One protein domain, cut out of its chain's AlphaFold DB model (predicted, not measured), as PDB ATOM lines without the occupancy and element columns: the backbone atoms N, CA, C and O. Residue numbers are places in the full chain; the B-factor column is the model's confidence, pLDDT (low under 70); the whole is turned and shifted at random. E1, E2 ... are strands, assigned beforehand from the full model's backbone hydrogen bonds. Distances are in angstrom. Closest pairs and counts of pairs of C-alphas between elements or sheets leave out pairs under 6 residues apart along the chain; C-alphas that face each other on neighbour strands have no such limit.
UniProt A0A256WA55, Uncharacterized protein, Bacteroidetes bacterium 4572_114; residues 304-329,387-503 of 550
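Overview. This is residues 304 to 329 and 387 to 503 of the 550 residues of an uncharacterized protein of Bacteroidetes bacterium 4572_114 (UniProt A0A256WA55). Two sheets stand face to face as a sandwich: a larger, twisted wall of six strands, E3 E2 E1 E8 E11 E10, and a smaller wall of four, E6 E7 E12 E9, with their strands at only 19 degrees to each other. Far from this sandwich lies a small separate hairpin, E4 and E5, reached from E3 by the long loop of residues 391 to 408, and a second long loop, residues 432 to 458, joins the small sheet to the large one. The printed part has 143 residues with no named helix and twelve named strands, E1 to E12 in order along the chain; the class is all strand, though under half of the residues, 69 of 143, are in named elements. The six-strand sheet is mixed, and the other two sheets are antiparallel. The whole is compact, with a radius of gyration of the C-alphas of 16.4 A, and spans 47 by 42 by 25 A.

Along the chain. In the largest sheet, E1 is residues 305 to 316, 30.3 A from first to last C-alpha, and begins at C-alpha 305 (-30.794, 37.848, -44.501); it bends by 67 degrees at residue 308. E2, residues 319 to 329, measures 30.5 A. E8, residues 459 to 465, measures 20.1 A, E10, residues 477 to 482, 15.6 A, and E11, residues 485 to 489, 13.7 A. E3 is residues 387 to 390. The smaller sheet has E6, residues 422 to 425, E7, residues 428 to 431, E9, residues 471 to 474, and E12, residues 499 to 502, which ends at C-alpha 502 (-16.969, 39.194, -15.074). The separate pair is E4, residues 409 to 412, with C-alpha 412 at (-9.233, 15.359, -17.035), and E5, residues 415 to 418.

Arrangement. In the six-strand sheet the inner strands E1 and E8 are parallel, at 7 degrees, with N 311 and O 461 2.8 A apart. E1 and E2 form an antiparallel hairpin, with N 312 and O 323 2.9 A apart. The edge strand E3 is antiparallel to E2, with N 322 and O 388 2.8 A apart. Beyond E8, E11 is antiparallel to it, with N 464 and O 486 2.8 A apart. E11 forms a hairpin with the edge strand E10, where N 479 and O 487 are 2.8 A apart. In the sheet E6 E7 E12 E9, E6 and E7 form a hairpin, with N 425 and O 428 2.8 A apart. E12 is antiparallel to E7, with N 431 and O 499 2.8 A apart, and to the edge strand E9, with N 473 and O 500 2.8 A apart. The parts of the two sheets that face each other are 10.6 A centre to centre, and their best planes are 13 degrees apart. Between the sheets, the closest C-alphas of E2 and E6 are those of Glu 319 and Leu 424, 6.3 A apart. Those of E9 and E11 are Ala 472 and Phe 486, 6.7 A apart. The antiparallel hairpin of E4 and E5, with N 410 and O 417 2.8 A apart, is apart from the strands of both larger sheets.

Size, cuts and confidence. The two C-alphas farthest apart are those of Cys 329 and Ile 414, 51.8 A. Residues 330 to 386 are not printed, and C-alphas 329 and 387 are 20.0 A apart across this cut, between E2 and E3. The links E3 to E4 and E7 to E8 are long, with 18 and 27 residues. The mean pLDDT of the printed part is 92.9, and no printed residue is under 70.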
ATOM      1  N   VAL A 304     -34.930  35.237 -44.461       95.12
ATOM      2  CA  VAL A 304     -34.381  36.573 -44.715       95.12
ATOM      3  C   VAL A 304     -32.893  36.590 -44.389       95.12
ATOM      4  O   VAL A 304     -32.413  35.757 -43.621       95.12
ATOM      5  N   LYS A 305     -32.159  37.552 -44.929       95.69
ATOM      6  CA  LYS A 305     -30.794  37.848 -44.501       95.69
ATOM      7  C   LYS A 305     -30.812  38.930 -43.437       95.69
ATOM      8  O   LYS A 305     -31.450  39.963 -43.633       95.69
ATOM      9  N   VAL A 306     -30.087  38.725 -42.342       96.69
ATOM     10  CA  VAL A 306     -29.871  39.776 -41.335       96.69
ATOM     11  C   VAL A 306     -28.690  40.643 -41.767       96.69
ATOM     12  O   VAL A 306     -27.562  40.170 -41.869       96.69
ATOM     13  N   THR A 307     -28.946  41.916 -42.063       97.12
ATOM     14  CA  THR A 307     -27.924  42.874 -42.513       97.12
ATOM     15  C   THR A 307     -27.324  43.656 -41.346       97.12
ATOM     16  O   THR A 307     -26.134  43.992 -41.365       97.12
ATOM     17  N   SER A 308     -28.120  43.915 -40.308       97.81
ATOM     18  CA  SER A 308     -27.700  44.583 -39.073       97.81
ATOM     19  C   SER A 308     -28.432  44.025 -37.857       97.81
ATOM     20  O   SER A 308     -29.547  43.516 -37.976       97.81
ATOM     21  N   CYS A 309     -27.773  44.077 -36.702       97.81
ATOM     22  CA  CYS A 309     -28.318  43.628 -35.429       97.81
ATOM     23  C   CYS A 309     -27.791  44.527 -34.303       97.81
ATOM     24  O   CYS A 309     -26.621  44.445 -33.922       97.81
ATOM     25  N   ASP A 310     -28.661  45.396 -33.802       98.25
ATOM     26  CA  ASP A 310     -28.412  46.288 -32.678       98.25
ATOM     27  C   ASP A 310     -28.990  45.651 -31.412       98.25
ATOM     28  O   ASP A 310     -30.192  45.421 -31.307       98.25
ATOM     29  N   ILE A 311     -28.130  45.318 -30.458       98.56
ATOM     30  CA  ILE A 311     -28.483  44.568 -29.254       98.56
ATOM     31  C   ILE A 311     -28.261  45.467 -28.048       98.56
ATOM     32  O   ILE A 311     -27.132  45.875 -27.781       98.56
ATOM     33  N   GLU A 312     -29.316  45.723 -27.285       98.50
ATOM     34  CA  GLU A 312     -29.234  46.342 -25.963       98.50
ATOM     35  C   GLU A 312     -29.533  45.273 -24.914       98.50
ATOM     36  O   GLU A 312     -30.667  44.813 -24.795       98.50
ATOM     37  N   LEU A 313     -28.496  44.827 -24.204       98.62
ATOM     38  CA  LEU A 313     -28.556  43.755 -23.217       98.62
ATOM     39  C   LEU A 313     -28.365  44.316 -21.811       98.62
ATOM     40  O   LEU A 313     -27.367  44.973 -21.531       98.62
ATOM     41  N   GLU A 314     -29.275  43.976 -20.910       98.50
ATOM     42  CA  GLU A 314     -29.148  44.187 -19.473       98.50
ATOM     43  C   GLU A 314     -28.955  42.837 -18.772       98.50
ATOM     44  O   GLU A 314     -29.744  41.902 -18.936       98.50
ATOM     45  N   HIS A 315     -27.874  42.728 -18.005       98.19
ATOM     46  CA  HIS A 315     -27.576  41.576 -17.171       98.19
ATOM     47  C   HIS A 315     -28.335  41.686 -15.841       98.19
ATOM     48  O   HIS A 315     -28.165  42.650 -15.102       98.19
ATOM     49  N   LEU A 316     -29.172  40.687 -15.545       96.75
ATOM     50  CA  LEU A 316     -30.069  40.631 -14.387       96.75
ATOM     51  C   LEU A 316     -29.786  39.366 -13.560       96.75
ATOM     52  O   LEU A 316     -30.648  38.505 -13.361       96.75
ATOM     53  N   GLY A 317     -28.538  39.214 -13.123       94.12
ATOM     54  CA  GLY A 317     -28.073  38.074 -12.339       94.12
ATOM     55  C   GLY A 317     -28.106  36.743 -13.096       94.12
ATOM     56  O   GLY A 317     -27.232  36.421 -13.893       94.12
ATOM     57  N   LYS A 318     -29.130  35.915 -12.867       95.69
ATOM     58  CA  LYS A 318     -29.289  34.619 -13.570       95.69
ATOM     59  C   LYS A 318     -30.081  34.718 -14.876       95.69
ATOM     60  O   LYS A 318     -30.332  33.699 -15.531       95.69
ATOM     61  N   GLU A 319     -30.469  35.931 -15.250       98.00
ATOM     62  CA  GLU A 319     -31.216  36.247 -16.461       98.00
ATOM     63  C   GLU A 319     -30.563  37.393 -17.243       98.00
ATOM     64  O   GLU A 319     -29.747  38.154 -16.727       98.00
ATOM     65  N   ILE A 320     -30.952  37.516 -18.508       98.56
ATOM     66  CA  ILE A 320     -30.699  38.687 -19.348       98.56
ATOM     67  C   ILE A 320     -32.033  39.244 -19.835       98.56
ATOM     68  O   ILE A 320     -32.948  38.478 -20.143       98.56
ATOM     69  N   ALA A 321     -32.126  40.566 -19.937       98.69
ATOM     70  CA  ALA A 321     -33.168  41.259 -20.683       98.69
ATOM     71  C   ALA A 321     -32.531  41.894 -21.917       98.69
ATOM     72  O   ALA A 321     -31.464  42.493 -21.824       98.69
ATOM     73  N   VAL A 322     -33.148  41.723 -23.082       98.69
ATOM     74  CA  VAL A 322     -32.564  42.170 -24.346       98.69
ATOM     75  C   VAL A 322     -33.615  42.820 -25.232       98.69
ATOM     76  O   VAL A 322     -34.704  42.274 -25.424       98.69
ATOM     77  N   MET A 323     -33.248  43.957 -25.814       98.50
ATOM     78  CA  MET A 323     -33.913  44.559 -26.963       98.50
ATOM     79  C   MET A 323     -33.009  44.388 -28.183       98.50
ATOM     80  O   MET A 323     -31.901  44.918 -28.219       98.50
ATOM     81  N   ALA A 324     -33.471  43.621 -29.169       98.12
ATOM     82  CA  ALA A 324     -32.757  43.398 -30.422       98.12
ATOM     83  C   ALA A 324     -33.473  44.114 -31.573       98.12
ATOM     84  O   ALA A 324     -34.604  43.759 -31.914       98.12
ATOM     85  N   GLY A 325     -32.806  45.094 -32.176       98.06
ATOM     86  CA  GLY A 325     -33.166  45.699 -33.455       98.06
ATOM     87  C   GLY A 325     -32.490  44.949 -34.599       98.06
ATOM     88  O   GLY A 325     -31.284  44.727 -34.560       98.06
ATOM     89  N   LEU A 326     -33.245  44.529 -35.608       97.88
ATOM     90  CA  LEU A 326     -32.746  43.777 -36.757       97.88
ATOM     91  C   LEU A 326     -33.065  44.532 -38.041       97.88
ATOM     92  O   LEU A 326     -34.235  44.774 -38.332       97.88
ATOM     93  N   GLY A 327     -32.045  44.809 -38.849       97.81
ATOM     94  CA  GLY A 327     -32.232  45.116 -40.263       97.81
ATOM     95  C   GLY A 327     -32.237  43.818 -41.059       97.81
ATOM     96  O   GLY A 327     -31.288  43.033 -40.977       97.81
ATOM     97  N   ILE A 328     -33.300  43.579 -41.821       97.00
ATOM     98  CA  ILE A 328     -33.479  42.360 -42.612       97.00
ATOM     99  C   ILE A 328     -33.723  42.683 -44.080       97.00
ATOM    100  O   ILE A 328     -34.280  43.726 -44.405       97.00
ATOM    101  N   CYS A 329     -33.319  41.769 -44.958       96.69
ATOM    102  CA  CYS A 329     -33.545  41.851 -46.398       96.69
ATOM    103  C   CYS A 329     -34.031  40.501 -46.932       96.69
ATOM    104  O   CYS A 329     -33.518  39.447 -46.535       96.69
ATOM    105  N   ASN A 387     -38.061  42.109 -28.253       98.31
ATOM    106  CA  ASN A 387     -37.740  42.252 -26.838       98.31
ATOM    107  C   ASN A 387     -37.973  40.916 -26.148       98.31
ATOM    108  O   ASN A 387     -39.036  40.307 -26.310       98.31
ATOM    109  N   TYR A 388     -36.999  40.454 -25.376       98.56
ATOM    110  CA  TYR A 388     -37.060  39.158 -24.714       98.56
ATOM    111  C   TYR A 388     -36.249  39.143 -23.424       98.56
ATOM    112  O   TYR A 388     -35.334  39.935 -23.233       98.56
ATOM    113  N   GLN A 389     -36.603  38.228 -22.526       98.62
ATOM    114  CA  GLN A 389     -35.938  38.075 -21.238       98.62
ATOM    115  C   GLN A 389     -35.922  36.611 -20.806       98.62
ATOM    116  O   GLN A 389     -36.868  35.869 -21.081       98.62
ATOM    117  N   GLY A 390     -34.879  36.203 -20.096       98.25
ATOM    118  CA  GLY A 390     -34.842  34.929 -19.388       98.25
ATOM    119  C   GLY A 390     -33.426  34.406 -19.229       98.25
ATOM    120  O   GLY A 390     -32.463  35.170 -19.231       98.25
ATOM    121  N   THR A 391     -33.304  33.087 -19.117       97.38
ATOM    122  CA  THR A 391     -32.016  32.400 -18.974       97.38
ATOM    123  C   THR A 391     -31.616  31.666 -20.257       97.38
ATOM    124  O   THR A 391     -32.339  31.683 -21.256       97.38
ATOM    125  N   ILE A 392     -30.464  30.998 -20.238       96.62
ATOM    126  CA  ILE A 392     -29.942  30.228 -21.367       96.62
ATOM    127  C   ILE A 392     -30.131  28.736 -21.123       96.62
ATOM    128  O   ILE A 392     -29.647  28.176 -20.143       96.62
ATOM    129  N   ASN A 393     -30.800  28.073 -22.062       95.25
ATOM    130  CA  ASN A 393     -30.790  26.623 -22.144       95.25
ATOM    131  C   ASN A 393     -29.521  26.157 -22.869       95.25
ATOM    132  O   ASN A 393     -29.393  26.354 -24.077       95.25
ATOM    133  N   GLU A 394     -28.598  25.524 -22.149       92.94
ATOM    134  CA  GLU A 394     -27.333  25.023 -22.704       92.94
ATOM    135  C   GLU A 394     -27.510  23.846 -23.666       92.94
ATOM    136  O   GLU A 394     -26.664  23.635 -24.541       92.94
ATOM    137  N   SER A 395     -28.632  23.129 -23.580       91.50
ATOM    138  CA  SER A 395     -28.955  21.986 -24.435       91.50
ATOM    139  C   SER A 395     -29.050  22.347 -25.921       91.50
ATOM    140  O   SER A 395     -29.025  21.446 -26.757       91.50
ATOM    141  N   THR A 396     -29.096  23.637 -26.278       92.25
ATOM    142  CA  THR A 396     -29.083  24.115 -27.673       92.25
ATOM    143  C   THR A 396     -27.745  23.925 -28.392       92.25
ATOM    144  O   THR A 396     -27.698  24.053 -29.612       92.25
ATOM    145  N   HIS A 397     -26.655  23.643 -27.672       90.56
ATOM    146  CA  HIS A 397     -25.319  23.503 -28.261       90.56
ATOM    147  C   HIS A 397     -25.061  22.094 -28.810       90.56
ATOM    148  O   HIS A 397     -25.616  21.111 -28.311       90.56
ATOM    149  N   PHE A 398     -24.145  21.996 -29.780       88.06
ATOM    150  CA  PHE A 398     -23.605  20.733 -30.307       88.06
ATOM    151  C   PHE A 398     -24.677  19.745 -30.796       88.06
ATOM    152  O   PHE A 398     -24.641  18.555 -30.486       88.06
ATOM    153  N   LEU A 399     -25.668  20.251 -31.533       90.56
ATOM    154  CA  LEU A 399     -26.734  19.429 -32.126       90.56
ATOM    155  C   LEU A 399     -26.229  18.514 -33.256       90.56
ATOM    156  O   LEU A 399     -26.920  17.580 -33.645       90.56
ATOM    157  N   ASP A 400     -25.043  18.799 -33.784       87.81
ATOM    158  CA  ASP A 400     -24.345  18.069 -34.841       87.81
ATOM    159  C   ASP A 400     -23.588  16.828 -34.344       87.81
ATOM    160  O   ASP A 400     -23.158  16.001 -35.147       87.81
ATOM    161  N   GLN A 401     -23.450  16.660 -33.027       86.56
ATOM    162  CA  GLN A 401     -22.807  15.490 -32.434       86.56
ATOM    163  C   GLN A 401     -23.703  14.245 -32.472       86.56
ATOM    164  O   GLN A 401     -24.933  14.320 -32.493       86.56
ATOM    165  N   ASN A 402     -23.074  13.067 -32.404       86.31
ATOM    166  CA  ASN A 402     -23.798  11.812 -32.233       86.31
ATOM    167  C   ASN A 402     -24.467  11.765 -30.849       86.31
ATOM    168  O   ASN A 402     -23.803  11.590 -29.827       86.31
ATOM    169  N   LEU A 403     -25.795  11.888 -30.832       86.44
ATOM    170  CA  LEU A 403     -26.582  11.948 -29.602       86.44
ATOM    171  C   LEU A 403     -26.664  10.615 -28.845       86.44
ATOM    172  O   LEU A 403     -26.922  10.627 -27.643       86.44
ATOM    173  N   ASP A 404     -26.452   9.476 -29.509       77.94
ATOM    174  CA  ASP A 404     -26.551   8.161 -28.862       77.94
ATOM    175  C   ASP A 404     -25.304   7.831 -28.014       77.94
ATOM    176  O   ASP A 404     -25.367   6.988 -27.121       77.94
ATOM    177  N   GLY A 405     -24.196   8.544 -28.249       74.75
ATOM    178  CA  GLY A 405     -22.969   8.516 -27.446       74.75
ATOM    179  C   GLY A 405     -22.651   9.861 -26.789       74.75
ATOM    180  O   GLY A 405     -21.485  10.154 -26.547       74.75
ATOM    181  N   TYR A 406     -23.660  10.708 -26.567       81.62
ATOM    182  CA  TYR A 406     -23.447  12.042 -26.015       81.62
ATOM    183  C   TYR A 406     -22.895  11.976 -24.587       81.62
ATOM    184  O   TYR A 406     -23.553  11.475 -23.672       81.62
ATOM    185  N   GLU A 407     -21.700  12.531 -24.403       80.94
ATOM    186  CA  GLU A 407     -21.068  12.696 -23.098       80.94
ATOM    187  C   GLU A 407     -21.134  14.158 -22.664       80.94
ATOM    188  O   GLU A 407     -20.554  15.050 -23.298       80.94
ATOM    189  N   ASP A 408     -21.792  14.400 -21.535       81.00
ATOM    190  CA  ASP A 408     -21.940  15.727 -20.948       81.00
ATOM    191  C   ASP A 408     -20.783  16.121 -20.019       81.00
ATOM    192  O   ASP A 408     -20.803  17.213 -19.446       81.00
ATOM    193  N   ASN A 409     -19.736  15.290 -19.935       86.62
ATOM    194  CA  ASN A 409     -18.574  15.494 -19.069       86.62
ATOM    195  C   ASN A 409     -17.257  15.523 -19.856       86.62
ATOM    196  O   ASN A 409     -17.074  14.773 -20.813       86.62
ATOM    197  N   PHE A 410     -16.323  16.373 -19.437       84.94
ATOM    198  CA  PHE A 410     -14.907  16.264 -19.772       84.94
ATOM    199  C   PHE A 410     -14.202  15.365 -18.752       84.94
ATOM    200  O   PHE A 410     -14.438  15.463 -17.544       84.94
ATOM    201  N   SER A 411     -13.312  14.511 -19.253       86.31
ATOM    202  CA  SER A 411     -12.397  13.710 -18.447       86.31
ATOM    203  C   SER A 411     -11.031  14.388 -18.433       86.31
ATOM    204  O   SER A 411     -10.411  14.527 -19.483       86.31
ATOM    205  N   LEU A 412     -10.566  14.794 -17.251       85.94
ATOM    206  CA  LEU A 412      -9.233  15.359 -17.035       85.94
ATOM    207  C   LEU A 412      -8.573  14.569 -15.907       85.94
ATOM    208  O   LEU A 412      -8.930  14.756 -14.748       85.94
ATOM    209  N   GLU A 413      -7.653  13.659 -16.230       87.81
ATOM    210  CA  GLU A 413      -7.089  12.718 -15.249       87.81
ATOM    211  C   GLU A 413      -8.206  11.950 -14.495       87.81
ATOM    212  O   GLU A 413      -9.105  11.353 -15.105       87.81
ATOM    213  N   ILE A 414      -8.186  11.997 -13.159       88.44
ATOM    214  CA  ILE A 414      -9.215  11.431 -12.276       88.44
ATOM    215  C   ILE A 414     -10.461  12.317 -12.149       88.44
ATOM    216  O   ILE A 414     -11.451  11.905 -11.549       88.44
ATOM    217  N   PHE A 415     -10.429  13.536 -12.687       90.75
ATOM    218  CA  PHE A 415     -11.512  14.494 -12.549       90.75
ATOM    219  C   PHE A 415     -12.559  14.331 -13.641       90.75
ATOM    220  O   PHE A 415     -12.264  14.072 -14.816       90.75
ATOM    221  N   ARG A 416     -13.812  14.544 -13.245       90.50
ATOM    222  CA  ARG A 416     -14.948  14.675 -14.152       90.50
ATOM    223  C   ARG A 416     -15.525  16.069 -14.015       90.50
ATOM    224  O   ARG A 416     -15.954  16.478 -12.934       90.50
ATOM    225  N   VAL A 417     -15.504  16.803 -15.120       90.12
ATOM    226  CA  VAL A 417     -15.941  18.198 -15.190       90.12
ATOM    227  C   VAL A 417     -17.157  18.275 -16.092       90.12
ATOM    228  O   VAL A 417     -17.149  17.733 -17.193       90.12
ATOM    229  N   ARG A 418     -18.218  18.949 -15.653       90.44
ATOM    230  CA  ARG A 418     -19.399  19.160 -16.494       90.44
ATOM    231  C   ARG A 418     -19.040  20.072 -17.666       90.44
ATOM    232  O   ARG A 418     -18.476  21.142 -17.447       90.44
ATOM    233  N   LYS A 419     -19.441  19.715 -18.887       89.38
ATOM    234  CA  LYS A 419     -19.344  20.636 -20.026       89.38
ATOM    235  C   LYS A 419     -20.371  21.760 -19.846       89.38
ATOM    236  O   LYS A 419     -21.572  21.493 -19.789       89.38
ATOM    237  N   ARG A 420     -19.898  23.001 -19.722       90.12
ATOM    238  CA  ARG A 420     -20.715  24.224 -19.669       90.12
ATOM    239  C   ARG A 420     -20.298  25.118 -20.831       90.12
ATOM    240  O   ARG A 420     -19.106  25.323 -21.039       90.12
ATOM    241  N   TYR A 421     -21.262  25.618 -21.594       89.44
ATOM    242  CA  TYR A 421     -20.999  26.331 -22.853       89.44
ATOM    243  C   TYR A 421     -21.602  27.726 -22.900       89.44
ATOM    244  O   TYR A 421     -21.139  28.558 -23.679       89.44
ATOM    245  N   ALA A 422     -22.640  27.975 -22.104       93.56
ATOM    246  CA  ALA A 422     -23.197  29.304 -21.934       93.56
ATOM    247  C   ALA A 422     -24.073  29.363 -20.686       93.56
ATOM    248  O   ALA A 422     -25.022  28.599 -20.569       93.56
ATOM    249  N   TYR A 423     -23.797  30.263 -19.753       93.69
ATOM    250  CA  TYR A 423     -24.585  30.359 -18.528       93.69
ATOM    251  C   TYR A 423     -24.485  31.741 -17.898       93.69
ATOM    252  O   TYR A 423     -23.589  32.521 -18.219       93.69
ATOM    253  N   LEU A 424     -25.445  32.023 -17.018       95.38
ATOM    254  CA  LEU A 424     -25.645  33.318 -16.378       95.38
ATOM    255  C   LEU A 424     -25.604  33.151 -14.861       95.38
ATOM    256  O   LEU A 424     -26.248  32.247 -14.316       95.38
ATOM    257  N   GLN A 425     -24.844  34.010 -14.196       93.50
ATOM    258  CA  GLN A 425     -24.752  34.147 -12.749       93.50
ATOM    259  C   GLN A 425     -24.514  35.609 -12.388       93.50
ATOM    260  O   GLN A 425     -23.956  36.360 -13.179       93.50
ATOM    261  N   ASP A 426     -24.809  35.955 -11.137       92.25
ATOM    262  CA  ASP A 426     -24.707  37.316 -10.601       92.25
ATOM    263  C   ASP A 426     -23.372  38.011 -10.917       92.25
ATOM    264  O   ASP A 426     -23.359  39.169 -11.313       92.25
ATOM    265  N   GLY A 427     -22.249  37.293 -10.827       91.69
ATOM    266  CA  GLY A 427     -20.919  37.826 -11.147       91.69
ATOM    267  C   GLY A 427     -20.305  37.315 -12.451       91.69
ATOM    268  O   GLY A 427     -19.120  37.550 -12.678       91.69
ATOM    269  N   PHE A 428     -21.040  36.549 -13.266       93.44
ATOM    270  CA  PHE A 428     -20.466  35.918 -14.454       93.44
ATOM    271  C   PHE A 428     -21.485  35.644 -15.563       93.44
ATOM    272  O   PHE A 428     -22.462  34.921 -15.372       93.44
ATOM    273  N   VAL A 429     -21.179  36.112 -16.770       96.75
ATOM    274  CA  VAL A 429     -21.930  35.809 -17.991       96.75
ATOM    275  C   VAL A 429     -20.999  35.153 -18.993       96.75
ATOM    276  O   VAL A 429     -19.962  35.709 -19.346       96.75
ATOM    277  N   CYS A 430     -21.406  33.992 -19.499       96.25
ATOM    278  CA  CYS A 430     -20.797  33.370 -20.663       96.25
ATOM    279  C   CYS A 430     -21.863  33.145 -21.729       96.25
ATOM    280  O   CYS A 430     -22.708  32.263 -21.604       96.25
ATOM    281  N   LEU A 431     -21.829  33.952 -22.786       97.69
ATOM    282  CA  LEU A 431     -22.701  33.834 -23.947       97.69
ATOM    283  C   LEU A 431     -21.844  33.580 -25.179       97.69
ATOM    284  O   LEU A 431     -21.386  34.499 -25.859       97.69
ATOM    285  N   THR A 432     -21.617  32.305 -25.476       95.25
ATOM    286  CA  THR A 432     -20.952  31.914 -26.719       95.25
ATOM    287  C   THR A 432     -21.868  32.147 -27.917       95.25
ATOM    288  O   THR A 432     -23.093  32.173 -27.813       95.25
ATOM    289  N   SER A 433     -21.282  32.255 -29.106       87.88
ATOM    290  CA  SER A 433     -22.033  32.444 -30.351       87.88
ATOM    291  C   SER A 433     -23.002  31.298 -30.691       87.88
ATOM    292  O   SER A 433     -23.814  31.424 -31.603       87.88
ATOM    293  N   GLY A 434     -22.873  30.146 -30.025       86.56
ATOM    294  CA  GLY A 434     -23.734  28.974 -30.210       86.56
ATOM    295  C   GLY A 434     -24.961  28.941 -29.295       86.56
ATOM    296  O   GLY A 434     -25.803  28.060 -29.453       86.56
ATOM    297  N   SER A 435     -25.091  29.883 -28.358       92.81
ATOM    298  CA  SER A 435     -26.121  29.824 -27.315       92.81
ATOM    299  C   SER A 435     -27.485  30.365 -27.734       92.81
ATOM    300  O   SER A 435     -28.433  30.294 -26.951       92.81
ATOM    301  N   LEU A 436     -27.603  30.866 -28.970       95.44
ATOM    302  CA  LEU A 436     -28.814  31.496 -29.508       95.44
ATOM    303  C   LEU A 436     -29.317  32.647 -28.615       95.44
ATOM    304  O   LEU A 436     -30.519  32.835 -28.456       95.44
ATOM    305  N   TRP A 437     -28.404  33.398 -27.994       97.06
ATOM    306  CA  TRP A 437     -28.741  34.493 -27.074       97.06
ATOM    307  C   TRP A 437     -29.264  35.762 -27.773       97.06
ATOM    308  O   TRP A 437     -29.795  36.658 -27.117       97.06
ATOM    309  N   TYR A 438     -29.169  35.806 -29.102       97.25
ATOM    310  CA  TYR A 438     -29.813  36.792 -29.966       97.25
ATOM    311  C   TYR A 438     -30.488  36.121 -31.171       97.25
ATOM    312  O   TYR A 438     -30.124  34.989 -31.511       97.25
ATOM    313  N   PRO A 439     -31.484  36.774 -31.808       96.06
ATOM    314  CA  PRO A 439     -32.197  36.199 -32.939       96.06
ATOM    315  C   PRO A 439     -31.270  36.005 -34.141       96.06
ATOM    316  O   PRO A 439     -30.610  36.939 -34.592       96.06
ATOM    317  N   THR A 440     -31.260  34.800 -34.702       94.44
ATOM    318  CA  THR A 440     -30.577  34.493 -35.966       94.44
ATOM    319  C   THR A 440     -31.601  34.052 -36.999       94.44
ATOM    320  O   THR A 440     -32.484  33.265 -36.665       94.44
ATOM    321  N   SER A 441     -31.504  34.528 -38.239       94.62
ATOM    322  CA  SER A 441     -32.473  34.155 -39.278       94.62
ATOM    323  C   SER A 441     -32.420  32.662 -39.617       94.62
ATOM    324  O   SER A 441     -31.350  32.053 -39.674       94.62
ATOM    325  N   GLY A 442     -33.594  32.081 -39.854       93.25
ATOM    326  CA  GLY A 442     -33.781  30.682 -40.208       93.25
ATOM    327  C   GLY A 442     -33.626  29.714 -39.036       93.25
ATOM    328  O   GLY A 442     -33.797  30.051 -37.858       93.25
ATOM    329  N   VAL A 443     -33.340  28.462 -39.390       93.38
ATOM    330  CA  VAL A 443     -33.151  27.350 -38.455       93.38
ATOM    331  C   VAL A 443     -31.669  27.127 -38.142       93.38
ATOM    332  O   VAL A 443     -30.789  27.503 -38.915       93.38
ATOM    333  N   GLY A 444     -31.398  26.484 -37.004       90.06
ATOM    334  CA  GLY A 444     -30.061  25.999 -36.657       90.06
ATOM    335  C   GLY A 444     -29.679  24.729 -37.432       90.06
ATOM    336  O   GLY A 444     -30.162  24.471 -38.531       90.06
ATOM    337  N   TYR A 445     -28.829  23.895 -36.834       92.44
ATOM    338  CA  TYR A 445     -28.433  22.611 -37.419       92.44
ATOM    339  C   TYR A 445     -29.639  21.700 -37.729       92.44
ATOM    340  O   TYR A 445     -30.398  21.334 -36.826       92.44
ATOM    341  N   ALA A 446     -29.778  21.306 -38.996       93.50
ATOM    342  CA  ALA A 446     -30.762  20.351 -39.499       93.50
ATOM    343  C   ALA A 446     -30.032  19.125 -40.068       93.50
ATOM    344  O   ALA A 446     -29.184  19.263 -40.950       93.50
ATOM    345  N   SER A 447     -30.365  17.923 -39.596       92.69
ATOM    346  CA  SER A 447     -29.696  16.691 -40.030       92.69
ATOM    347  C   SER A 447     -30.003  16.312 -41.481       92.69
ATOM    348  O   SER A 447     -29.198  15.631 -42.109       92.69
ATOM    349  N   THR A 448     -31.131  16.763 -42.041       92.94
ATOM    350  CA  THR A 448     -31.496  16.497 -43.445       92.94
ATOM    351  C   THR A 448     -30.721  17.362 -44.437       92.94
ATOM    352  O   THR A 448     -30.516  16.942 -45.575       92.94
ATOM    353  N   LYS A 449     -30.280  18.559 -44.024       89.88
ATOM    354  CA  LYS A 449     -29.473  19.481 -44.842       89.88
ATOM    355  C   LYS A 449     -28.423  20.228 -43.998       89.88
ATOM    356  O   LYS A 449     -28.519  21.449 -43.857       89.88
ATOM    357  N   PRO A 450     -27.385  19.539 -43.483       84.38
ATOM    358  CA  PRO A 450     -26.378  20.157 -42.611       84.38
ATOM    359  C   PRO A 450     -25.653  21.344 -43.256       84.38
ATOM    360  O   PRO A 450     -25.318  22.317 -42.586       84.38
ATOM    361  N   ALA A 451     -25.465  21.286 -44.578       80.19
ATOM    362  CA  ALA A 451     -24.775  22.307 -45.357       80.19
ATOM    363  C   ALA A 451     -25.539  23.637 -45.482       80.19
ATOM    364  O   ALA A 451     -24.963  24.598 -45.963       80.19
ATOM    365  N   LEU A 452     -26.812  23.736 -45.082       75.81
ATOM    366  CA  LEU A 452     -27.557  25.006 -45.154       75.81
ATOM    367  C   LEU A 452     -27.379  25.891 -43.913       75.81
ATOM    368  O   LEU A 452     -27.864  27.022 -43.876       75.81
ATOM    369  N   HIS A 453     -26.660  25.403 -42.903       74.50
ATOM    370  CA  HIS A 453     -26.406  26.144 -41.679       74.50
ATOM    371  C   HIS A 453     -25.187  27.072 -41.830       74.50
ATOM    372  O   HIS A 453     -24.091  26.772 -41.355       74.50
ATOM    373  N   PHE A 454     -25.397  28.227 -42.468       73.62
ATOM    374  CA  PHE A 454     -24.413  29.310 -42.533       73.62
ATOM    375  C   PHE A 454     -24.961  30.601 -41.908       73.62
ATOM    376  O   PHE A 454     -26.060  31.030 -42.276       73.62
ATOM    377  N   PRO A 455     -24.220  31.222 -40.970       78.38
ATOM    378  CA  PRO A 455     -24.588  32.518 -40.413       78.38
ATOM    379  C   PRO A 455     -24.435  33.635 -41.453       78.38
ATOM    380  O   PRO A 455     -23.490  33.625 -42.244       78.38
ATOM    381  N   ASP A 456     -25.330  34.618 -41.412       87.19
ATOM    382  CA  ASP A 456     -25.233  35.812 -42.252       87.19
ATOM    383  C   ASP A 456     -24.132  36.752 -41.727       87.19
ATOM    384  O   ASP A 456     -23.943  36.897 -40.517       87.19
ATOM    385  N   PHE A 457     -23.426  37.442 -42.625       94.56
ATOM    386  CA  PHE A 457     -22.521  38.524 -42.230       94.56
ATOM    387  C   PHE A 457     -23.333  39.756 -41.823       94.56
ATOM    388  O   PHE A 457     -23.873  40.464 -42.672       94.56
ATOM    389  N   THR A 458     -23.378  40.016 -40.519       96.25
ATOM    390  CA  THR A 458     -24.241  41.023 -39.894       96.25
ATOM    391  C   THR A 458     -23.414  42.177 -39.327       96.25
ATOM    392  O   THR A 458     -22.368  41.963 -38.706       96.25
ATOM    393  N   LYS A 459     -23.869  43.421 -39.519       97.88
ATOM    394  CA  LYS A 459     -23.314  44.593 -38.823       97.88
ATOM    395  C   LYS A 459     -23.877  44.650 -37.404       97.88
ATOM    396  O   LYS A 459     -25.056  44.942 -37.233       97.88
ATOM    397  N   PHE A 460     -23.047  44.356 -36.410       97.75
ATOM    398  CA  PHE A 460     -23.469  44.355 -35.010       97.75
ATOM    399  C   PHE A 460     -23.201  45.696 -34.321       97.75
ATOM    400  O   PHE A 460     -22.143  46.295 -34.518       97.75
ATOM    401  N   THR A 461     -24.118  46.091 -33.444       98.06
ATOM    402  CA  THR A 461     -23.867  47.036 -32.349       98.06
ATOM    403  C   THR A 461     -24.323  46.355 -31.067       98.06
ATOM    404  O   THR A 461     -25.448  45.871 -31.008       98.06
ATOM    405  N   LEU A 462     -23.476  46.285 -30.045       98.50
ATOM    406  CA  LEU A 462     -23.829  45.662 -28.770       98.50
ATOM    407  C   LEU A 462     -23.648  46.669 -27.639       98.50
ATOM    408  O   LEU A 462     -22.521  47.042 -27.330       98.50
ATOM    409  N   LYS A 463     -24.746  47.061 -26.997       98.44
ATOM    410  CA  LYS A 463     -24.751  47.809 -25.742       98.44
ATOM    411  C   LYS A 463     -25.043  46.849 -24.599       98.44
ATOM    412  O   LYS A 463     -26.006  46.089 -24.654       98.44
ATOM    413  N   VAL A 464     -24.208  46.875 -23.574       98.31
ATOM    414  CA  VAL A 464     -24.294  46.001 -22.406       98.31
ATOM    415  C   VAL A 464     -24.411  46.863 -21.168       98.31
ATOM    416  O   VAL A 464     -23.558  47.717 -20.945       98.31
ATOM    417  N   LYS A 465     -25.423  46.591 -20.352       98.31
ATOM    418  CA  LYS A 465     -25.588  47.123 -19.007       98.31
ATOM    419  C   LYS A 465     -25.456  45.983 -18.001       98.31
ATOM    420  O   LYS A 465     -26.098  44.945 -18.140       98.31
ATOM    421  N   THR A 466     -24.602  46.161 -17.007       97.25
ATOM    422  CA  THR A 466     -24.319  45.188 -15.946       97.25
ATOM    423  C   THR A 466     -23.946  45.925 -14.660       97.25
ATOM    424  O   THR A 466     -23.793  47.147 -14.669       97.25
ATOM    425  N   ASP A 467     -23.775  45.198 -13.557       94.88
ATOM    426  CA  ASP A 467     -23.285  45.776 -12.304       94.88
ATOM    427  C   ASP A 467     -21.954  46.521 -12.489       94.88
ATOM    428  O   ASP A 467     -21.088  46.137 -13.278       94.88
ATOM    429  N   THR A 468     -21.777  47.606 -11.734       94.19
ATOM    430  CA  THR A 468     -20.685  48.575 -11.932       94.19
ATOM    431  C   THR A 468     -19.284  48.013 -11.683       94.19
ATOM    432  O   THR A 468     -18.302  48.602 -12.132       94.19
ATOM    433  N   ASN A 469     -19.184  46.909 -10.940       91.81
ATOM    434  CA  ASN A 469     -17.945  46.181 -10.657       91.81
ATOM    435  C   ASN A 469     -17.583  45.155 -11.744       91.81
ATOM    436  O   ASN A 469     -16.490  44.594 -11.697       91.81
ATOM    437  N   LEU A 470     -18.472  44.898 -12.705       94.19
ATOM    438  CA  LEU A 470     -18.255  43.927 -13.769       94.19
ATOM    439  C   LEU A 470     -17.796  44.603 -15.064       94.19
ATOM    440  O   LEU A 470     -18.123  45.752 -15.366       94.19
ATOM    441  N   VAL A 471     -17.031  43.856 -15.854       94.69
ATOM    442  CA  VAL A 471     -16.471  44.270 -17.138       94.69
ATOM    443  C   VAL A 471     -16.994  43.347 -18.226       94.69
ATOM    444  O   VAL A 471     -16.815  42.131 -18.158       94.69
ATOM    445  N   ALA A 472     -17.619  43.931 -19.245       96.12
ATOM    446  CA  ALA A 472     -18.023  43.209 -20.442       96.12
ATOM    447  C   ALA A 472     -16.860  43.098 -21.440       96.12
ATOM    448  O   ALA A 472     -16.067  44.028 -21.604       96.12
ATOM    449  N   VAL A 473     -16.791  41.974 -22.148       95.75
ATOM    450  CA  VAL A 473     -15.840  41.704 -23.229       95.75
ATOM    451  C   VAL A 473     -16.590  41.068 -24.400       95.75
ATOM    452  O   VAL A 473     -17.255  40.040 -24.252       95.75
ATOM    453  N   SER A 474     -16.479  41.682 -25.576       96.50
ATOM    454  CA  SER A 474     -17.079  41.216 -26.829       96.50
ATOM    455  C   SER A 474     -16.241  41.668 -28.035       96.50
ATOM    456  O   SER A 474     -15.206  42.318 -27.882       96.50
ATOM    457  N   GLN A 475     -16.654  41.294 -29.245       94.88
ATOM    458  CA  GLN A 475     -15.990  41.682 -30.486       94.88
ATOM    459  C   GLN A 475     -16.301  43.139 -30.856       94.88
ATOM    460  O   GLN A 475     -17.453  43.558 -30.860       94.88
ATOM    461  N   GLY A 476     -15.277  43.880 -31.285       92.06
ATOM    462  CA  GLY A 476     -15.410  45.238 -31.818       92.06
ATOM    463  C   GLY A 476     -14.648  46.287 -31.019       92.06
ATOM    464  O   GLY A 476     -13.982  45.976 -30.037       92.06
ATOM    465  N   GLY A 477     -14.708  47.542 -31.474       89.19
ATOM    466  CA  GLY A 477     -14.160  48.656 -30.701       89.19
ATOM    467  C   GLY A 477     -14.985  48.853 -29.433       89.19
ATOM    468  O   GLY A 477     -16.204  48.964 -29.534       89.19
ATOM    469  N   LEU A 478     -14.320  48.875 -28.276       90.69
ATOM    470  CA  LEU A 478     -14.939  49.126 -26.979       90.69
ATOM    471  C   LEU A 478     -15.060  50.634 -26.736       90.69
ATOM    472  O   LEU A 478     -14.059  51.350 -26.758       90.69
ATOM    473  N   ASN A 479     -16.269  51.086 -26.428       90.69
ATOM    474  CA  ASN A 479     -16.556  52.407 -25.898       90.69
ATOM    475  C   ASN A 479     -17.229  52.247 -24.528       90.69
ATOM    476  O   ASN A 479     -18.284  51.626 -24.417       90.69
ATOM    477  N   LYS A 480     -16.604  52.761 -23.466       88.56
ATOM    478  CA  LYS A 480     -17.175  52.721 -22.114       88.56
ATOM    479  C   LYS A 480     -17.934  54.022 -21.876       88.56
ATOM    480  O   LYS A 480     -17.305  55.066 -21.723       88.56
ATOM    481  N   THR A 481     -19.261  53.955 -21.864       82.38
ATOM    482  CA  THR A 481     -20.123  55.140 -21.726       82.38
ATOM    483  C   THR A 481     -20.253  55.575 -20.272       82.38
ATOM    484  O   THR A 481     -20.139  56.761 -19.970       82.38
ATOM    485  N   SER A 482     -20.441  54.623 -19.358       89.69
ATOM    486  CA  SER A 482     -20.555  54.867 -17.919       89.69
ATOM    487  C   SER A 482     -20.133  53.614 -17.119       89.69
ATOM    488  O   SER A 482     -19.828  52.571 -17.706       89.69
ATOM    489  N   PRO A 483     -19.995  53.675 -15.780       90.19
ATOM    490  CA  PRO A 483     -19.738  52.481 -14.973       90.19
ATOM    491  C   PRO A 483     -20.831  51.419 -15.174       90.19
ATOM    492  O   PRO A 483     -22.005  51.706 -14.976       90.19
ATOM    493  N   GLY A 484     -20.445  50.194 -15.546       93.31
ATOM    494  CA  GLY A 484     -21.389  49.107 -15.840       93.31
ATOM    495  C   GLY A 484     -22.015  49.155 -17.241       93.31
ATOM    496  O   GLY A 484     -22.727  48.222 -17.601       93.31
ATOM    497  N   GLU A 485     -21.726  50.178 -18.053       97.00
ATOM    498  CA  GLU A 485     -22.246  50.310 -19.417       97.00
ATOM    499  C   GLU A 485     -21.129  50.290 -20.467       97.00
ATOM    500  O   GLU A 485     -20.157  51.054 -20.416       97.00
ATOM    501  N   PHE A 486     -21.281  49.401 -21.443       97.25
ATOM    502  CA  PHE A 486     -20.283  49.128 -22.468       97.25
ATOM    503  C   PHE A 486     -20.941  49.088 -23.841       97.25
ATOM    504  O   PHE A 486     -21.992  48.479 -24.010       97.25
ATOM    505  N   GLU A 487     -20.298  49.680 -24.838       98.00
ATOM    506  CA  GLU A 487     -20.711  49.606 -26.233       98.00
ATOM    507  C   GLU A 487     -19.598  48.968 -27.068       98.00
ATOM    508  O   GLU A 487     -18.435  49.375 -27.006       98.00
ATOM    509  N   PHE A 488     -19.959  47.965 -27.864       97.69
ATOM    510  CA  PHE A 488     -19.073  47.280 -28.794       97.69
ATOM    511  C   PHE A 488     -19.572  47.467 -30.218       97.69
ATOM    512  O   PHE A 488     -20.714  47.131 -30.546       97.69
ATOM    513  N   LYS A 489     -18.684  47.962 -31.084       96.44
ATOM    514  CA  LYS A 489     -18.976  48.156 -32.506       96.44
ATOM    515  C   LYS A 489     -17.871  47.566 -33.383       96.44
ATOM    516  O   LYS A 489     -16.810  48.180 -33.552       96.44
ATOM    517  N   PRO A 490     -18.060  46.351 -33.924       95.06
ATOM    518  CA  PRO A 490     -17.197  45.802 -34.959       95.06
ATOM    519  C   PRO A 490     -17.083  46.735 -36.168       95.06
ATOM    520  O   PRO A 490     -18.069  47.295 -36.641       95.06
ATOM    521  N   LYS A 491     -15.866  46.883 -36.704       92.88
ATOM    522  CA  LYS A 491     -15.619  47.690 -37.916       92.88
ATOM    523  C   LYS A 491     -16.132  47.017 -39.192       92.88
ATOM    524  O   LYS A 491     -16.373  47.692 -40.187       92.88
ATOM    525  N   VAL A 492     -16.258  45.693 -39.167       95.25
ATOM    526  CA  VAL A 492     -16.690  44.858 -40.291       95.25
ATOM    527  C   VAL A 492     -17.887  44.015 -39.875       95.25
ATOM    528  O   VAL A 492     -18.069  43.742 -38.688       95.25
ATOM    529  N   ALA A 493     -18.688  43.594 -40.852       96.44
ATOM    530  CA  ALA A 493     -19.756  42.638 -40.604       96.44
ATOM    531  C   ALA A 493     -19.158  41.306 -40.124       96.44
ATOM    532  O   ALA A 493     -18.168  40.828 -40.682       96.44
ATOM    533  N   LEU A 494     -19.753  40.720 -39.089       96.50
ATOM    534  CA  LEU A 494     -19.307  39.462 -38.498       96.50
ATOM    535  C   LEU A 494     -20.382  38.392 -38.692       96.50
ATOM    536  O   LEU A 494     -21.567  38.715 -38.703       96.50
ATOM    537  N   PRO A 495     -20.001  37.110 -38.808       94.44
ATOM    538  CA  PRO A 495     -20.979  36.031 -38.848       94.44
ATOM    539  C   PRO A 495     -21.676  35.853 -37.493       94.44
ATOM    540  O   PRO A 495     -22.852  35.505 -37.431       94.44
ATOM    541  N   LYS A 496     -20.946  36.043 -36.385       94.50
ATOM    542  CA  LYS A 496     -21.446  35.863 -35.018       94.50
ATOM    543  C   LYS A 496     -20.647  36.701 -34.022       94.50
ATOM    544  O   LYS A 496     -19.503  37.057 -34.302       94.50
ATOM    545  N   ILE A 497     -21.229  36.926 -32.847       96.44
ATOM    546  CA  ILE A 497     -20.572  37.554 -31.695       96.44
ATOM    547  C   ILE A 497     -20.796  36.739 -30.413       96.44
ATOM    548  O   ILE A 497     -21.689  35.890 -30.335       96.44
ATOM    549  N   SER A 498     -19.966  36.989 -29.405       97.31
ATOM    550  CA  SER A 498     -20.048  36.407 -28.064       97.31
ATOM    551  C   SER A 498     -19.940  37.499 -27.010       97.31
ATOM    552  O   SER A 498     -19.359  38.550 -27.268       97.31
ATOM    553  N   LEU A 499     -20.433  37.234 -25.807       97.94
ATOM    554  CA  LEU A 499     -20.338  38.159 -24.687       97.94
ATOM    555  C   LEU A 499     -19.855  37.420 -23.442       97.94
ATOM    556  O   LEU A 499     -20.437  36.411 -23.042       97.94
ATOM    557  N   LEU A 500     -18.787  37.939 -22.845       96.94
ATOM    558  CA  LEU A 500     -18.312  37.546 -21.527       96.94
ATOM    559  C   LEU A 500     -18.456  38.735 -20.579       96.94
ATOM    560  O   LEU A 500     -18.136  39.857 -20.964       96.94
ATOM    561  N   ILE A 501     -18.926  38.507 -19.357       96.06
ATOM    562  CA  ILE A 501     -18.977  39.536 -18.310       96.06
ATOM    563  C   ILE A 501     -18.446  38.921 -17.024       96.06
ATOM    564  O   ILE A 501     -18.928  37.866 -16.621       96.06
ATOM    565  N   ALA A 502     -17.471  39.567 -16.394       94.00
ATOM    566  CA  ALA A 502     -16.969  39.194 -15.074       94.00
ATOM    567  C   ALA A 502     -16.219  40.369 -14.431       94.00
ATOM    568  O   ALA A 502     -15.990  41.402 -15.058       94.00
ATOM    569  N   ASP A 503     -15.778  40.187 -13.197       91.62
ATOM    570  CA  ASP A 503     -14.814  41.018 -12.471       91.62
ATOM    571  C   ASP A 503     -13.383  40.841 -13.023       91.62
ATOM    572  O   ASP A 503     -12.476  40.327 -12.369       91.62
TER     573      ASP A 503